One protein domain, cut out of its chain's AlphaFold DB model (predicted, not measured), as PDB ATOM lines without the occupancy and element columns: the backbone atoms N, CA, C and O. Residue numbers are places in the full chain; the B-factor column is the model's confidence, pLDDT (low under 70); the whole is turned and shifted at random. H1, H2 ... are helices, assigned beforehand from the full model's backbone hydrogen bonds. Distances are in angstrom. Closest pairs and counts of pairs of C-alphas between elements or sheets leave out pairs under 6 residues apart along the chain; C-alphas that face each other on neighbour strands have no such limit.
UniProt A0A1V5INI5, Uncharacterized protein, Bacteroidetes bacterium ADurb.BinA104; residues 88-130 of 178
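AT A GLANCE: This is residues 88 to 130 of the 178 residues of an uncharacterized protein of Bacteroidetes bacterium ADurb.BinA104 (UniProt A0A1V5INI5). Three helices, H1, H2 and H3, make a small cluster with their centres at the corners of a triangle, and a short fourth helix, H4, lies beyond H3 at one end of the longest axis. H2 and H3 fold back on each other as a helical hairpin, while residues 96 to 100 cross from H1 to H2. The printed part has 43 residues with four named helices, in the order H1, H2, H3, H4, and no named strand; the class is all helix. The whole is compact, with a radius of gyration of the C-alphas of 9.6 A, and the C-alphas span 25 by 20 by 18 A along their three main axes.

HOW THE PARTS SIT: From the first residue of the printed part, the first helix is H1, residues 90 to 95. It is apart from H2, residues 101 to 112. H1 and H3, residues 117 to 124, only just touch, with 3 pairs of C-alphas within 8 A; the closest are those of Phe 92 and Val 117, 6.0 A apart. They run the same way at a shallow tilt of 17 degrees. H2 and H3 form a helical hairpin. They touch, their closest C-alphas being those of Ala 110 and Phe 120, 6.5 A apart, and run opposite ways at a steep tilt of 42 degrees. H4, residues 126 to 129, is close to H3 but not clearly touching it: the closest C-alphas, of Glu 122 and Val 129, are 6.3 A apart. H4 is apart from H1 and from H2. Every O i to N i+4 pair is within hydrogen-bond range in H1, H2 and H3; H4 is too short for such a pair, and its one O i to N i+3 pair is within range.

IN THESE COORDINATES: H1, Trp 90 to Asn 95, begins with C-alpha 90 at (-48.959, -21.016, -43.882) and is 8.9 A long from first to last C-alpha. H2, Pro 101 to Asp 112, is the longest helix, 16.7 A, and ends with C-alpha 112 at (-32.910, -21.225, -35.592). H3, Val 117 to Lys 124, measures 10.0 A. H4, Pro 126 to Val 129, measures 5.4 A and ends with C-alpha 129 at (-35.918, -5.032, -50.664).

THE WHOLE: The two C-alphas farthest apart are those of Asn 99 and Gln 130, at 26.8 A. The printed part runs from residue 88 to 130 and has no cut. The links H1 to H2, H2 to H3 and H3 to H4 are tight, with 5, 4 and 1 residues between the helices. The mean pLDDT of the printed part is 85.6, and residues 127 to 130 are under 70.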
ATOM      1  N   MET A  88     -44.153 -23.830 -38.857       81.50
ATOM      2  CA  MET A  88     -44.095 -22.727 -39.814       81.50
ATOM      3  C   MET A  88     -45.489 -22.119 -40.039       81.50
ATOM      4  O   MET A  88     -46.499 -22.820 -39.983       81.50
ATOM      5  N   ASP A  89     -45.571 -20.813 -40.307       84.81
ATOM      6  CA  ASP A  89     -46.812 -20.169 -40.768       84.81
ATOM      7  C   ASP A  89     -47.174 -20.651 -42.185       84.81
ATOM      8  O   ASP A  89     -46.287 -20.940 -42.992       84.81
ATOM      9  N   TRP A  90     -48.465 -20.677 -42.534       88.31
ATOM     10  CA  TRP A  90     -48.959 -21.016 -43.882       88.31
ATOM     11  C   TRP A  90     -48.181 -20.324 -45.017       88.31
ATOM     12  O   TRP A  90     -47.891 -20.897 -46.072       88.31
ATOM     13  N   SER A  91     -47.792 -19.074 -44.797       88.12
ATOM     14  CA  SER A  91     -47.062 -18.273 -45.767       88.12
ATOM     15  C   SER A  91     -45.664 -18.824 -46.055       88.12
ATOM     16  O   SER A  91     -45.179 -18.618 -47.167       88.12
ATOM     17  N   PHE A  92     -45.014 -19.538 -45.131       90.62
ATOM     18  CA  PHE A  92     -43.782 -20.270 -45.446       90.62
ATOM     19  C   PHE A  92     -44.063 -21.383 -46.453       90.62
ATOM     20  O   PHE A  92     -43.407 -21.424 -47.491       90.62
ATOM     21  N   TYR A  93     -45.099 -22.197 -46.232       88.56
ATOM     22  CA  TYR A  93     -45.471 -23.287 -47.146       88.56
ATOM     23  C   TYR A  93     -45.772 -22.783 -48.563       88.56
ATOM     24  O   TYR A  93     -45.394 -23.396 -49.564       88.56
ATOM     25  N   ARG A  94     -46.375 -21.595 -48.678       88.44
ATOM     26  CA  ARG A  94     -46.570 -20.941 -49.978       88.44
ATOM     27  C   ARG A  94     -45.267 -20.501 -50.634       88.44
ATOM     28  O   ARG A  94     -45.137 -20.640 -51.849       88.44
ATOM     29  N   ASN A  95     -44.335 -19.951 -49.860       86.75
ATOM     30  CA  ASN A  95     -43.192 -19.197 -50.378       86.75
ATOM     31  C   ASN A  95     -41.866 -19.956 -50.354       86.75
ATOM     32  O   ASN A  95     -40.893 -19.412 -50.865       86.75
ATOM     33  N   ALA A  96     -41.811 -21.166 -49.810       90.38
ATOM     34  CA  ALA A  96     -40.619 -22.000 -49.775       90.38
ATOM     35  C   ALA A  96     -40.862 -23.364 -50.439       90.38
ATOM     36  O   ALA A  96     -41.997 -23.841 -50.540       90.38
ATOM     37  N   ASP A  97     -39.784 -23.954 -50.937       91.38
ATOM     38  CA  ASP A  97     -39.716 -25.281 -51.526       91.38
ATOM     39  C   ASP A  97     -38.785 -26.154 -50.667       91.38
ATOM     40  O   ASP A  97     -37.576 -25.915 -50.646       91.38
ATOM     41  N   PRO A  98     -39.311 -27.172 -49.965       90.50
ATOM     42  CA  PRO A  98     -38.513 -28.029 -49.090       90.50
ATOM     43  C   PRO A  98     -37.593 -28.989 -49.858       90.50
ATOM     44  O   PRO A  98     -36.924 -29.817 -49.237       90.50
ATOM     45  N   ASN A  99     -37.575 -28.910 -51.192       89.62
ATOM     46  CA  ASN A  99     -36.714 -29.694 -52.069       89.62
ATOM     47  C   ASN A  99     -35.639 -28.840 -52.769       89.62
ATOM     48  O   ASN A  99     -34.734 -29.409 -53.379       89.62
ATOM     49  N   ASP A 100     -35.696 -27.502 -52.678       91.25
ATOM     50  CA  ASP A 100     -34.623 -26.621 -53.162       91.25
ATOM     51  C   ASP A 100     -33.566 -26.449 -52.052       91.25
ATOM     52  O   ASP A 100     -33.876 -25.894 -50.994       91.25
ATOM     53  N   PRO A 101     -32.297 -26.854 -52.267       90.50
ATOM     54  CA  PRO A 101     -31.232 -26.712 -51.271       90.50
ATOM     55  C   PRO A 101     -31.050 -25.291 -50.726       90.50
ATOM     56  O   PRO A 101     -30.637 -25.114 -49.579       90.50
ATOM     57  N   ARG A 102     -31.347 -24.266 -51.532       89.12
ATOM     58  CA  ARG A 102     -31.244 -22.860 -51.111       89.12
ATOM     59  C   ARG A 102     -32.347 -22.495 -50.130       89.12
ATOM     60  O   ARG A 102     -32.087 -21.805 -49.148       89.12
ATOM     61  N   ASP A 103     -33.555 -22.977 -50.388       91.75
ATOM     62  CA  ASP A 103     -34.688 -22.770 -49.497       91.75
ATOM     63  C   ASP A 103     -34.511 -23.561 -48.208       91.75
ATOM     64  O   ASP A 103     -34.753 -23.005 -47.147       91.75
ATOM     65  N   ILE A 104     -34.006 -24.796 -48.272       91.75
ATOM     66  CA  ILE A 104     -33.677 -25.609 -47.089       91.75
ATOM     67  C   ILE A 104     -32.735 -24.850 -46.145       91.75
ATOM     68  O   ILE A 104     -33.002 -24.760 -44.948       91.75
ATOM     69  N   ALA A 105     -31.657 -24.258 -46.671       91.75
ATOM     70  CA  ALA A 105     -30.720 -23.484 -45.857       91.75
ATOM     71  C   ALA A 105     -31.397 -22.273 -45.188       91.75
ATOM     72  O   ALA A 105     -31.201 -22.036 -43.998       91.75
ATOM     73  N   LEU A 106     -32.231 -21.543 -45.938       92.31
ATOM     74  CA  LEU A 106     -32.985 -20.401 -45.416       92.31
ATOM     75  C   LEU A 106     -34.066 -20.812 -44.410       92.31
ATOM     76  O   LEU A 106     -34.319 -20.076 -43.463       92.31
ATOM     77  N   LEU A 107     -34.712 -21.961 -44.604       92.56
ATOM     78  CA  LEU A 107     -35.722 -22.507 -43.699       92.56
ATOM     79  C   LEU A 107     -35.093 -22.902 -42.363       92.56
ATOM     80  O   LEU A 107     -35.625 -22.534 -41.320       92.56
ATOM     81  N   ASN A 108     -33.944 -23.583 -42.393       91.69
ATOM     82  CA  ASN A 108     -33.205 -23.944 -41.183       91.69
ATOM     83  C   ASN A 108     -32.773 -22.685 -40.418       91.69
ATOM     84  O   ASN A 108     -33.022 -22.576 -39.222       91.69
ATOM     85  N   GLN A 109     -32.224 -21.692 -41.126       91.62
ATOM     86  CA  GLN A 109     -31.857 -20.417 -40.513       91.62
ATOM     87  C   GLN A 109     -33.076 -19.687 -39.924       91.62
ATOM     88  O   GLN A 109     -33.006 -19.157 -38.818       91.62
ATOM     89  N   ALA A 110     -34.207 -19.683 -40.633       91.12
ATOM     90  CA  ALA A 110     -35.440 -19.068 -40.153       91.12
ATOM     91  C   ALA A 110     -35.964 -19.726 -38.870       91.12
ATOM     92  O   ALA A 110     -36.473 -19.020 -38.002       91.12
ATOM     93  N   ILE A 111     -35.827 -21.049 -38.736       89.44
ATOM     94  CA  ILE A 111     -36.187 -21.781 -37.516       89.44
ATOM     95  C   ILE A 111     -35.241 -21.411 -36.374       89.44
ATOM     96  O   ILE A 111     -35.707 -21.023 -35.303       89.44
ATOM     97  N   ASP A 112     -33.931 -21.479 -36.614       89.88
ATOM     98  CA  ASP A 112     -32.910 -21.225 -35.592       89.88
ATOM     99  C   ASP A 112     -32.992 -19.795 -35.034       89.88
ATOM    100  O   ASP A 112     -32.812 -19.568 -33.836       89.88
ATOM    101  N   GLU A 113     -33.289 -18.821 -35.896       89.81
ATOM    102  CA  GLU A 113     -33.363 -17.404 -35.537       89.81
ATOM    103  C   GLU A 113     -34.788 -16.919 -35.202       89.81
ATOM    104  O   GLU A 113     -34.973 -15.753 -34.840       89.81
ATOM    105  N   GLY A 114     -35.804 -17.780 -35.315       87.88
ATOM    106  CA  GLY A 114     -37.201 -17.432 -35.034       87.88
ATOM    107  C   GLY A 114     -37.779 -16.376 -35.986       87.88
ATOM    108  O   GLY A 114     -38.501 -15.469 -35.561       87.88
ATOM    109  N   TRP A 115     -37.439 -16.446 -37.273       89.88
ATOM    110  CA  TRP A 115     -37.924 -15.507 -38.281       89.88
ATOM    111  C   TRP A 115     -39.418 -15.679 -38.560       89.88
ATOM    112  O   TRP A 115     -39.946 -16.784 -38.643       89.88
ATOM    113  N   ASN A 116     -40.093 -14.561 -38.830       87.56
ATOM    114  CA  ASN A 116     -41.402 -14.593 -39.477       87.56
ATOM    115  C   ASN A 116     -41.251 -14.625 -41.011       87.56
ATOM    116  O   ASN A 116     -40.166 -14.420 -41.566       87.56
ATOM    117  N   VAL A 117     -42.365 -14.832 -41.721       85.75
ATOM    118  CA  VAL A 117     -42.340 -14.947 -43.188       85.75
ATOM    119  C   VAL A 117     -41.861 -13.676 -43.899       85.75
ATOM    120  O   VAL A 117     -41.329 -13.755 -45.006       85.75
ATOM    121  N   THR A 118     -42.036 -12.496 -43.298       86.31
ATOM    122  CA  THR A 118     -41.550 -11.236 -43.876       86.31
ATOM    123  C   THR A 118     -40.031 -11.251 -43.926       86.31
ATOM    124  O   THR A 118     -39.462 -11.110 -45.007       86.31
ATOM    125  N   THR A 119     -39.383 -11.539 -42.796       88.56
ATOM    126  CA  THR A 119     -37.922 -11.660 -42.714       88.56
ATOM    127  C   THR A 119     -37.405 -12.769 -43.629       88.56
ATOM    128  O   THR A 119     -36.429 -12.567 -44.350       88.56
ATOM    129  N   PHE A 120     -38.096 -13.911 -43.699       90.06
ATOM    130  CA  PHE A 120     -37.749 -14.978 -44.640       90.06
ATOM    131  C   PHE A 120     -37.762 -14.499 -46.101       90.06
ATOM    132  O   PHE A 120     -36.817 -14.742 -46.850       90.06
ATOM    133  N   LYS A 121     -38.810 -13.777 -46.522       86.62
ATOM    134  CA  LYS A 121     -38.934 -13.257 -47.894       86.62
ATOM    135  C   LYS A 121     -37.863 -12.230 -48.238       86.62
ATOM    136  O   LYS A 121     -37.416 -12.211 -49.381       86.62
ATOM    137  N   GLU A 122     -37.463 -11.393 -47.287       87.75
ATOM    138  CA  GLU A 122     -36.386 -10.416 -47.479       87.75
ATOM    139  C   GLU A 122     -35.056 -11.106 -47.804       87.75
ATOM    140  O   GLU A 122     -34.359 -10.692 -48.730       87.75
ATOM    141  N   HIS A 123     -34.751 -12.205 -47.107       88.75
ATOM    142  CA  HIS A 123     -33.545 -13.000 -47.350       88.75
ATOM    143  C   HIS A 123     -33.648 -13.846 -48.620       88.75
ATOM    144  O   HIS A 123     -32.688 -13.928 -49.388       88.75
ATOM    145  N   LYS A 124     -34.816 -14.443 -48.883       86.38
ATOM    146  CA  LYS A 124     -35.049 -15.258 -50.081       86.38
ATOM    147  C   LYS A 124     -35.054 -14.427 -51.366       86.38
ATOM    148  O   LYS A 124     -34.559 -14.867 -52.405       86.38
ATOM    149  N   TYR A 125     -35.614 -13.223 -51.311       84.19
ATOM    150  CA  TYR A 125     -35.772 -12.331 -52.454       84.19
ATOM    151  C   TYR A 125     -35.177 -10.949 -52.153       84.19
ATOM    152  O   TYR A 125     -35.916  -9.962 -52.074       84.19
ATOM    153  N   PRO A 126     -33.841 -10.822 -52.074       70.31
ATOM    154  CA  PRO A 126     -33.194  -9.562 -51.705       70.31
ATOM    155  C   PRO A 126     -33.534  -8.417 -52.669       70.31
ATOM    156  O   PRO A 126     -33.573  -7.257 -52.275       70.31
ATOM    157  N   ALA A 127     -33.872  -8.730 -53.927       64.06
ATOM    158  CA  ALA A 127     -34.325  -7.751 -54.912       64.06
ATOM    159  C   ALA A 127     -35.679  -7.093 -54.573       64.06
ATOM    160  O   ALA A 127     -35.923  -5.977 -55.021       64.06
ATOM    161  N   ILE A 128     -36.556  -7.726 -53.779       58.47
ATOM    162  CA  ILE A 128     -37.812  -7.105 -53.304       58.47
ATOM    163  C   ILE A 128     -37.511  -5.955 -52.335       58.47
ATOM    164  O   ILE A 128     -38.237  -4.964 -52.306       58.47
ATOM    165  N   VAL A 129     -36.398  -6.051 -51.608       54.66
ATOM    166  CA  VAL A 129     -35.918  -5.032 -50.664       54.66
ATOM    167  C   VAL A 129     -35.157  -3.907 -51.386       54.66
ATOM    168  O   VAL A 129     -34.813  -2.898 -50.777       54.66
ATOM    169  N   GLN A 130     -34.910  -4.027 -52.700       51.25
ATOM    170  CA  GLN A 130     -34.159  -3.034 -53.467       51.25
ATOM    171  C   GLN A 130     -35.081  -2.094 -54.268       51.25
ATOM    172  O   GLN A 130     -35.722  -2.529 -55.229       51.25
TER     173      GLN A 130